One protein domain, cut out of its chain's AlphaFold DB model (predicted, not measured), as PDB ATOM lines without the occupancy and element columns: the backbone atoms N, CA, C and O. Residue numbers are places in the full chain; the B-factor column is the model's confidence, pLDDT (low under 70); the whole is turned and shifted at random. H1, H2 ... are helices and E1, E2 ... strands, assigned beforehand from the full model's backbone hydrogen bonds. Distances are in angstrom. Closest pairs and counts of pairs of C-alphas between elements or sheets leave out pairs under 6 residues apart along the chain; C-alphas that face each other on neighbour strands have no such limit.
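AT A GLANCE: This is residues 6 to 67 of the 70 residues of the protein "DUF2513 domain-containing protein" of Pseudomonas putida (UniProt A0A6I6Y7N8). Helix H2 packs on a small two-stranded hairpin, E1 and E2, and a second helix, H1, stands about perpendicular to H2, with its beginning near the middle of H2. A long looping stretch, residues 17 to 34, joins the two helices. The printed part has 62 residues, with two named helices and two named strands in the order H1, H2, E1, E2; the class is mixed, helices and strands, and the sheet, E1 - E2, is antiparallel. It is compact, with a radius of gyration of the C-alphas of 10.8 A, and rounded, spanning 31 by 27 by 20 A.

IN THESE COORDINATES: H1 covers residues 6 to 16, 15.5 A from first to last C-alpha, and begins with C-alpha 6 at (275.821, 275.729, 171.837). H2, residues 35 to 47, is 18.4 A long and begins with C-alpha 35 at (273.571, 284.643, 159.064). E1 is residues 52 to 55, 10.1 A. E2 is residues 64 to 67, 9.5 A, and ends with C-alpha 67 at (263.572, 272.753, 155.955).

HOW THE PARTS SIT: H1 and H2 touch, about perpendicular at 73 degrees; the closest C-alphas are those of Val 8 and His 41, 6.7 A apart. H2 touches H1 with residues 38 to 42 alone. The closest C-alphas of H2 and E2 are those of Ala 39 and Trp 64, 4.4 A apart; those of H2 and E1 are Asp 46 and Gly 53, 5.1 A apart. E1 and E2 form a hairpin, antiparallel at 140 degrees between their directions, with N 54 and O 65 at 2.8 A and N 67 and O 52 at 2.8 A, within hydrogen-bond range. H1 and E1 are apart. In H1 and H2 every O i to N i+4 pair is within hydrogen-bond range.

THE WHOLE: The C-alphas farthest apart, those of Ala 17 and Met 59, are 31.4 A apart. The printed part has no cut. The link from H1 to H2 is long, with 18 residues, and the link from H2 to E1 is tight, with 4. The mean pLDDT of the printed part is 91.4; residues 21 to 22 are under 70.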
ATOM      1  N   GLU A   6     276.900 274.916 171.295       94.69
ATOM      2  CA  GLU A   6     275.821 275.729 171.837       94.69
ATOM      3  C   GLU A   6     274.930 276.222 170.696       94.69
ATOM      4  O   GLU A   6     273.724 275.988 170.725       94.69
ATOM      5  N   LEU A   7     275.536 276.744 169.624       95.25
ATOM      6  CA  LEU A   7     274.804 277.137 168.418       95.25
ATOM      7  C   LEU A   7     274.115 275.940 167.744       95.25
ATOM      8  O   LEU A   7     272.969 276.048 167.320       95.25
ATOM      9  N   VAL A   8     274.769 274.775 167.675       95.12
ATOM     10  CA  VAL A   8     274.131 273.545 167.168       95.12
ATOM     11  C   VAL A   8     272.877 273.204 167.970       95.12
ATOM     12  O   VAL A   8     271.834 272.920 167.384       95.12
ATOM     13  N   ARG A   9     272.960 273.248 169.304       95.31
ATOM     14  CA  ARG A   9     271.814 272.978 170.175       95.31
ATOM     15  C   ARG A   9     270.686 273.981 169.937       95.31
ATOM     16  O   ARG A   9     269.535 273.570 169.851       95.31
ATOM     17  N   GLU A  10     271.000 275.268 169.834       95.00
ATOM     18  CA  GLU A  10     270.009 276.314 169.555       95.00
ATOM     19  C   GLU A  10     269.310 276.105 168.212       95.00
ATOM     20  O   GLU A  10     268.086 276.181 168.150       95.00
ATOM     21  N   ILE A  11     270.069 275.783 167.159       94.56
ATOM     22  CA  ILE A  11     269.529 275.494 165.826       94.56
ATOM     23  C   ILE A  11     268.549 274.321 165.891       94.56
ATOM     24  O   ILE A  11     267.421 274.451 165.423       94.56
ATOM     25  N   LEU A  12     268.949 273.193 166.486       93.81
ATOM     26  CA  LEU A  12     268.101 271.998 166.553       93.81
ATOM     27  C   LEU A  12     266.810 272.259 167.339       93.81
ATOM     28  O   LEU A  12     265.730 271.941 166.851       93.81
ATOM     29  N   LEU A  13     266.904 272.921 168.497       93.00
ATOM     30  CA  LEU A  13     265.728 273.277 169.295       93.00
ATOM     31  C   LEU A  13     264.802 274.254 168.562       93.00
ATOM     32  O   LEU A  13     263.586 274.113 168.635       93.00
ATOM     33  N   ALA A  14     265.355 275.236 167.847       92.06
ATOM     34  CA  ALA A  14     264.559 276.186 167.077       92.06
ATOM     35  C   ALA A  14     263.847 275.522 165.890       92.06
ATOM     36  O   ALA A  14     262.729 275.906 165.550       92.06
ATOM     37  N   VAL A  15     264.478 274.520 165.271       91.31
ATOM     38  CA  VAL A  15     263.857 273.715 164.214       91.31
ATOM     39  C   VAL A  15     262.723 272.864 164.779       91.31
ATOM     40  O   VAL A  15     261.628 272.899 164.226       91.31
ATOM     41  N   GLU A  16     262.945 272.162 165.894       89.56
ATOM     42  CA  GLU A  16     261.920 271.337 166.554       89.56
ATOM     43  C   GLU A  16     260.733 272.154 167.077       89.56
ATOM     44  O   GLU A  16     259.591 271.711 166.985       89.56
ATOM     45  N   ALA A  17     260.983 273.355 167.604       90.19
ATOM     46  CA  ALA A  17     259.941 274.247 168.110       90.19
ATOM     47  C   ALA A  17     259.178 274.991 167.002       90.19
ATOM     48  O   ALA A  17     258.210 275.698 167.286       90.19
ATOM     49  N   SER A  18     259.622 274.901 165.746       86.31
ATOM     50  CA  SER A  18     258.977 275.612 164.651       86.31
ATOM     51  C   SER A  18     257.633 274.966 164.303       86.31
ATOM     52  O   SER A  18     257.541 273.765 164.105       86.31
ATOM     53  N   GLU A  19     256.580 275.764 164.153       80.75
ATOM     54  CA  GLU A  19     255.272 275.287 163.663       80.75
ATOM     55  C   GLU A  19     255.129 275.456 162.140       80.75
ATOM     56  O   GLU A  19     254.031 275.422 161.579       80.75
ATOM     57  N   LYS A  20     256.241 275.722 161.443       74.94
ATOM     58  CA  LYS A  20     256.214 275.997 160.009       74.94
ATOM     59  C   LYS A  20     255.784 274.772 159.209       74.94
ATOM     60  O   LYS A  20     256.138 273.638 159.507       74.94
ATOM     61  N   SER A  21     255.043 275.038 158.132       68.06
ATOM     62  CA  SER A  21     254.587 274.001 157.211       68.06
ATOM     63  C   SER A  21     255.780 273.215 156.639       68.06
ATOM     64  O   SER A  21     256.795 273.842 156.311       68.06
ATOM     65  N   PRO A  22     255.634 271.898 156.390       67.25
ATOM     66  CA  PRO A  22     256.682 271.030 155.840       67.25
ATOM     67  C   PRO A  22     257.236 271.376 154.448       67.25
ATOM     68  O   PRO A  22     257.966 270.604 153.840       67.25
ATOM     69  N   ARG A  23     256.828 272.511 153.878       70.00
ATOM     70  CA  ARG A  23     257.276 273.002 152.568       70.00
ATOM     71  C   ARG A  23     257.929 274.376 152.656       70.00
ATOM     72  O   ARG A  23     258.017 275.075 151.650       70.00
ATOM     73  N   SER A  24     258.317 274.799 153.854       80.50
ATOM     74  CA  SER A  24     258.889 276.120 154.081       80.50
ATOM     75  C   SER A  24     260.179 276.033 154.877       80.50
ATOM     76  O   SER A  24     260.268 275.307 155.865       80.50
ATOM     77  N   TRP A  25     261.165 276.825 154.459       88.00
ATOM     78  CA  TRP A  25     262.393 276.983 155.220       88.00
ATOM     79  C   TRP A  25     262.166 277.834 156.473       88.00
ATOM     80  O   TRP A  25     261.310 278.735 156.546       88.00
ATOM     81  N   ILE A  26     262.977 277.557 157.483       89.25
ATOM     82  CA  ILE A  26     262.964 278.250 158.763       89.25
ATOM     83  C   ILE A  26     264.019 279.356 158.708       89.25
ATOM     84  O   ILE A  26     265.176 279.117 158.375       89.25
ATOM     85  N   ASN A  27     263.611 280.588 159.020       88.25
ATOM     86  CA  ASN A  27     264.564 281.678 159.209       88.25
ATOM     87  C   ASN A  27     265.028 281.610 160.656       88.25
ATOM     88  O   ASN A  27     264.219 281.817 161.560       88.25
ATOM     89  N   LEU A  28     266.300 281.286 160.854       89.25
ATOM     90  CA  LEU A  28     266.910 281.236 162.172       89.25
ATOM     91  C   LEU A  28     267.628 282.553 162.467       89.25
ATOM     92  O   LEU A  28     268.301 283.112 161.605       89.25
ATOM     93  N   SER A  29     267.508 283.011 163.706       86.62
ATOM     94  CA  SER A  29     268.320 284.082 164.277       86.62
ATOM     95  C   SER A  29     268.812 283.612 165.638       86.62
ATOM     96  O   SER A  29     268.006 283.146 166.441       86.62
ATOM     97  N   SER A  30     270.111 283.734 165.893       82.38
ATOM     98  CA  SER A  30     270.728 283.438 167.187       82.38
ATOM     99  C   SER A  30     271.542 284.656 167.620       82.38
ATOM    100  O   SER A  30     272.237 285.274 166.806       82.38
ATOM    101  N   GLU A  31     271.399 285.052 168.884       84.25
ATOM    102  CA  GLU A  31     272.114 286.204 169.425       84.25
ATOM    103  C   GLU A  31     273.629 285.972 169.362       84.25
ATOM    104  O   GLU A  31     274.145 284.939 169.775       84.25
ATOM    105  N   GLY A  32     274.366 286.948 168.826       87.31
ATOM    106  CA  GLY A  32     275.826 286.869 168.718       87.31
ATOM    107  C   GLY A  32     276.354 286.074 167.517       87.31
ATOM    108  O   GLY A  32     277.573 285.984 167.346       87.31
ATOM    109  N   HIS A  33     275.483 285.553 166.646       91.12
ATOM    110  CA  HIS A  33     275.879 284.830 165.438       91.12
ATOM    111  C   HIS A  33     275.283 285.450 164.166       91.12
ATOM    112  O   HIS A  33     274.087 285.703 164.072       91.12
ATOM    113  N   GLY A  34     276.138 285.703 163.169       93.31
ATOM    114  CA  GLY A  34     275.712 286.203 161.860       93.31
ATOM    115  C   GLY A  34     275.047 285.124 160.997       93.31
ATOM    116  O   GLY A  34     275.244 283.931 161.222       93.31
ATOM    117  N   GLU A  35     274.313 285.545 159.965       93.94
ATOM    118  CA  GLU A  35     273.571 284.643 159.064       93.94
ATOM    119  C   GLU A  35     274.467 283.567 158.432       93.94
ATOM    120  O   GLU A  35     274.126 282.390 158.472       93.94
ATOM    121  N   GLU A  36     275.649 283.937 157.927       94.56
ATOM    122  CA  GLU A  36     276.600 282.983 157.331       94.56
ATOM    123  C   GLU A  36     277.104 281.950 158.344       94.56
ATOM    124  O   GLU A  36     277.357 280.793 157.999       94.56
ATOM    125  N   VAL A  37     277.227 282.352 159.615       95.56
ATOM    126  CA  VAL A  37     277.663 281.452 160.682       95.56
ATOM    127  C   VAL A  37     276.597 280.401 160.950       95.56
ATOM    128  O   VAL A  37     276.918 279.222 161.092       95.56
ATOM    129  N   ILE A  38     275.337 280.825 160.995       96.06
ATOM    130  CA  ILE A  38     274.187 279.940 161.162       96.06
ATOM    131  C   ILE A  38     274.068 279.015 159.945       96.06
ATOM    132  O   ILE A  38     274.018 277.800 160.123       96.06
ATOM    133  N   ALA A  39     274.129 279.565 158.726       96.50
ATOM    134  CA  ALA A  39     274.101 278.809 157.474       96.50
ATOM    135  C   ALA A  39     275.177 277.714 157.443       96.50
ATOM    136  O   ALA A  39     274.892 276.561 157.127       96.50
ATOM    137  N   TYR A  40     276.400 278.030 157.873       96.56
ATOM    138  CA  TYR A  40     277.487 277.054 157.920       96.56
ATOM    139  C   TYR A  40     277.166 275.871 158.840       96.56
ATOM    140  O   TYR A  40     277.455 274.724 158.504       96.56
ATOM    141  N   HIS A  41     276.546 276.126 159.993       97.00
ATOM    142  CA  HIS A  41     276.157 275.057 160.910       97.00
ATOM    143  C   HIS A  41     274.961 274.261 160.383       97.00
ATOM    144  O   HIS A  41     274.944 273.049 160.546       97.00
ATOM    145  N   VAL A  42     274.004 274.902 159.707       96.62
ATOM    146  CA  VAL A  42     272.897 274.196 159.041       96.62
ATOM    147  C   VAL A  42     273.426 273.237 157.972       96.62
ATOM    148  O   VAL A  42     273.020 272.080 157.968       96.62
ATOM    149  N   MET A  43     274.372 273.677 157.136       97.12
ATOM    150  CA  MET A  43     275.046 272.830 156.143       97.12
ATOM    151  C   MET A  43     275.711 271.609 156.797       97.12
ATOM    152  O   MET A  43     275.453 270.480 156.395       97.12
ATOM    153  N   LEU A  44     276.505 271.804 157.859       97.00
ATOM    154  CA  LEU A  44     277.152 270.688 158.565       97.00
ATOM    155  C   LEU A  44     276.150 269.704 159.190       97.00
ATOM    156  O   LEU A  44     276.423 268.508 159.265       97.00
ATOM    157  N   LEU A  45     275.012 270.196 159.688       96.25
ATOM    158  CA  LEU A  45     273.979 269.349 160.290       96.25
ATOM    159  C   LEU A  45     273.196 268.553 159.238       96.25
ATOM    160  O   LEU A  45     272.810 267.419 159.525       96.25
ATOM    161  N   ASP A  46     272.995 269.115 158.045       96.31
ATOM    162  CA  ASP A  46     272.447 268.397 156.888       96.31
ATOM    163  C   ASP A  46     273.402 267.292 156.414       96.31
ATOM    164  O   ASP A  46     273.005 266.130 156.336       96.31
ATOM    165  N   GLU A  47     274.690 267.610 156.233       95.62
ATOM    166  CA  GLU A  47     275.729 266.628 155.876       95.62
ATOM    167  C   GLU A  47     275.836 265.485 156.903       95.62
ATOM    168  O   GLU A  47     276.123 264.340 156.550       95.62
ATOM    169  N   ALA A  48     275.578 265.780 158.181       95.31
ATOM    170  CA  ALA A  48     275.551 264.798 159.263       95.31
ATOM    171  C   ALA A  48     274.223 264.019 159.372       95.31
ATOM    172  O   ALA A  48     274.127 263.096 160.185       95.31
ATOM    173  N   GLY A  49     273.194 264.383 158.602       94.50
ATOM    174  CA  GLY A  49     271.868 263.761 158.637       94.50
ATOM    175  C   GLY A  49     271.054 264.064 159.900       94.50
ATOM    176  O   GLY A  49     270.148 263.302 160.238       94.50
ATOM    177  N   LEU A  50     271.379 265.146 160.614       93.88
ATOM    178  CA  LEU A  50     270.710 265.546 161.861       93.88
ATOM    179  C   LEU A  50     269.468 266.414 161.625       93.88
ATOM    180  O   LEU A  50     268.565 266.433 162.457       93.88
ATOM    181  N   LEU A  51     269.410 267.114 160.495       92.56
ATOM    182  CA  LEU A  51     268.235 267.835 160.006       92.56
ATOM    183  C   LEU A  51     268.219 267.803 158.476       92.56
ATOM    184  O   LEU A  51     269.155 267.298 157.864       92.56
ATOM    185  N   VAL A  52     267.165 268.342 157.862       92.25
ATOM    186  CA  VAL A  52     267.148 268.606 156.418       92.25
ATOM    187  C   VAL A  52     267.461 270.077 156.189       92.25
ATOM    188  O   VAL A  52     266.728 270.953 156.647       92.25
ATOM    189  N   GLY A  53     268.563 270.346 155.501       93.88
ATOM    190  CA  GLY A  53     268.959 271.668 155.047       93.88
ATOM    191  C   GLY A  53     268.502 271.921 153.614       93.88
ATOM    192  O   GLY A  53     268.304 271.006 152.817       93.88
ATOM    193  N   GLN A  54     268.327 273.191 153.274       94.50
ATOM    194  CA  GLN A  54     268.150 273.651 151.908       94.50
ATOM    195  C   GLN A  54     269.235 274.673 151.588       94.50
ATOM    196  O   GLN A  54     269.342 275.694 152.271       94.50
ATOM    197  N   ASP A  55     269.997 274.402 150.531       95.62
ATOM    198  CA  ASP A  55     270.929 275.362 149.954       95.62
ATOM    199  C   ASP A  55     270.144 276.436 149.189       95.62
ATOM    200  O   ASP A  55     269.436 276.155 148.218       95.62
ATOM    201  N   LEU A  56     270.241 277.671 149.672       95.44
ATOM    202  CA  LEU A  56     269.684 278.877 149.061       95.44
ATOM    203  C   LEU A  56     270.804 279.819 148.601       95.44
ATOM    204  O   LEU A  56     270.560 281.002 148.337       95.44
ATOM    205  N   SER A  57     272.036 279.312 148.526       96.44
ATOM    206  CA  SER A  57     273.197 280.091 148.133       96.44
ATOM    207  C   SER A  57     273.037 280.628 146.715       96.44
ATOM    208  O   SER A  57     272.439 280.027 145.822       96.44
ATOM    209  N   SER A  58     273.615 281.801 146.502       95.62
ATOM    210  CA  SER A  58     273.722 282.443 145.196       95.62
ATOM    211  C   SER A  58     275.182 282.794 144.933       95.62
ATOM    212  O   SER A  58     276.043 282.601 145.789       95.62
ATOM    213  N   MET A  59     275.478 283.372 143.769       94.62
ATOM    214  CA  MET A  59     276.851 283.763 143.425       94.62
ATOM    215  C   MET A  59     277.505 284.722 144.436       94.62
ATOM    216  O   MET A  59     278.728 284.796 144.483       94.62
ATOM    217  N   SER A  60     276.717 285.471 145.215       94.75
ATOM    218  CA  SER A  60     277.209 286.495 146.145       94.75
ATOM    219  C   SER A  60     276.846 286.251 147.610       94.75
ATOM    220  O   SER A  60     277.163 287.088 148.453       94.75
ATOM    221  N   ARG A  61     276.163 285.146 147.933       94.69
ATOM    222  CA  ARG A  61     275.680 284.869 149.290       94.69
ATOM    223  C   ARG A  61     275.725 283.380 149.577       94.69
ATOM    224  O   ARG A  61     275.144 282.602 148.826       94.69
ATOM    225  N   PHE A  62     276.337 283.029 150.699       96.00
ATOM    226  CA  PHE A  62     276.246 281.701 151.288       96.00
ATOM    227  C   PHE A  62     275.021 281.637 152.208       96.00
ATOM    228  O   PHE A  62     274.924 282.416 153.157       96.00
ATOM    229  N   ASP A  63     274.062 280.764 151.897       96.50
ATOM    230  CA  ASP A  63     272.792 280.675 152.623       96.50
ATOM    231  C   ASP A  63     272.302 279.229 152.667       96.50
ATOM    232  O   ASP A  63     272.042 278.607 151.642       96.50
ATOM    233  N   TRP A  64     272.173 278.710 153.880       96.94
ATOM    234  CA  TRP A  64     271.652 277.385 154.168       96.94
ATOM    235  C   TRP A  64     270.615 277.526 155.263       96.94
ATOM    236  O   TRP A  64     270.885 278.103 156.321       96.94
ATOM    237  N   ARG A  65     269.420 276.992 155.020       95.69
ATOM    238  CA  ARG A  65     268.303 277.100 155.963       95.69
ATOM    239  C   ARG A  65     267.707 275.735 156.256       95.69
ATOM    240  O   ARG A  65     267.625 274.915 155.346       95.69
ATOM    241  N   PRO A  66     267.268 275.471 157.495       93.81
ATOM    242  CA  PRO A  66     266.553 274.242 157.783       93.81
ATOM    243  C   PRO A  66     265.234 274.216 157.019       93.81
ATOM    244  O   PRO A  66     264.541 275.234 156.920       93.81
ATOM    245  N   ASN A  67     264.865 273.040 156.541       89.75
ATOM    246  CA  ASN A  67     263.572 272.753 155.955       89.75
ATOM    247  C   ASN A  67     262.890 271.656 156.779       89.75
ATOM    248  O   ASN A  67     263.515 270.671 157.175       89.75
TER     249      ASN A  67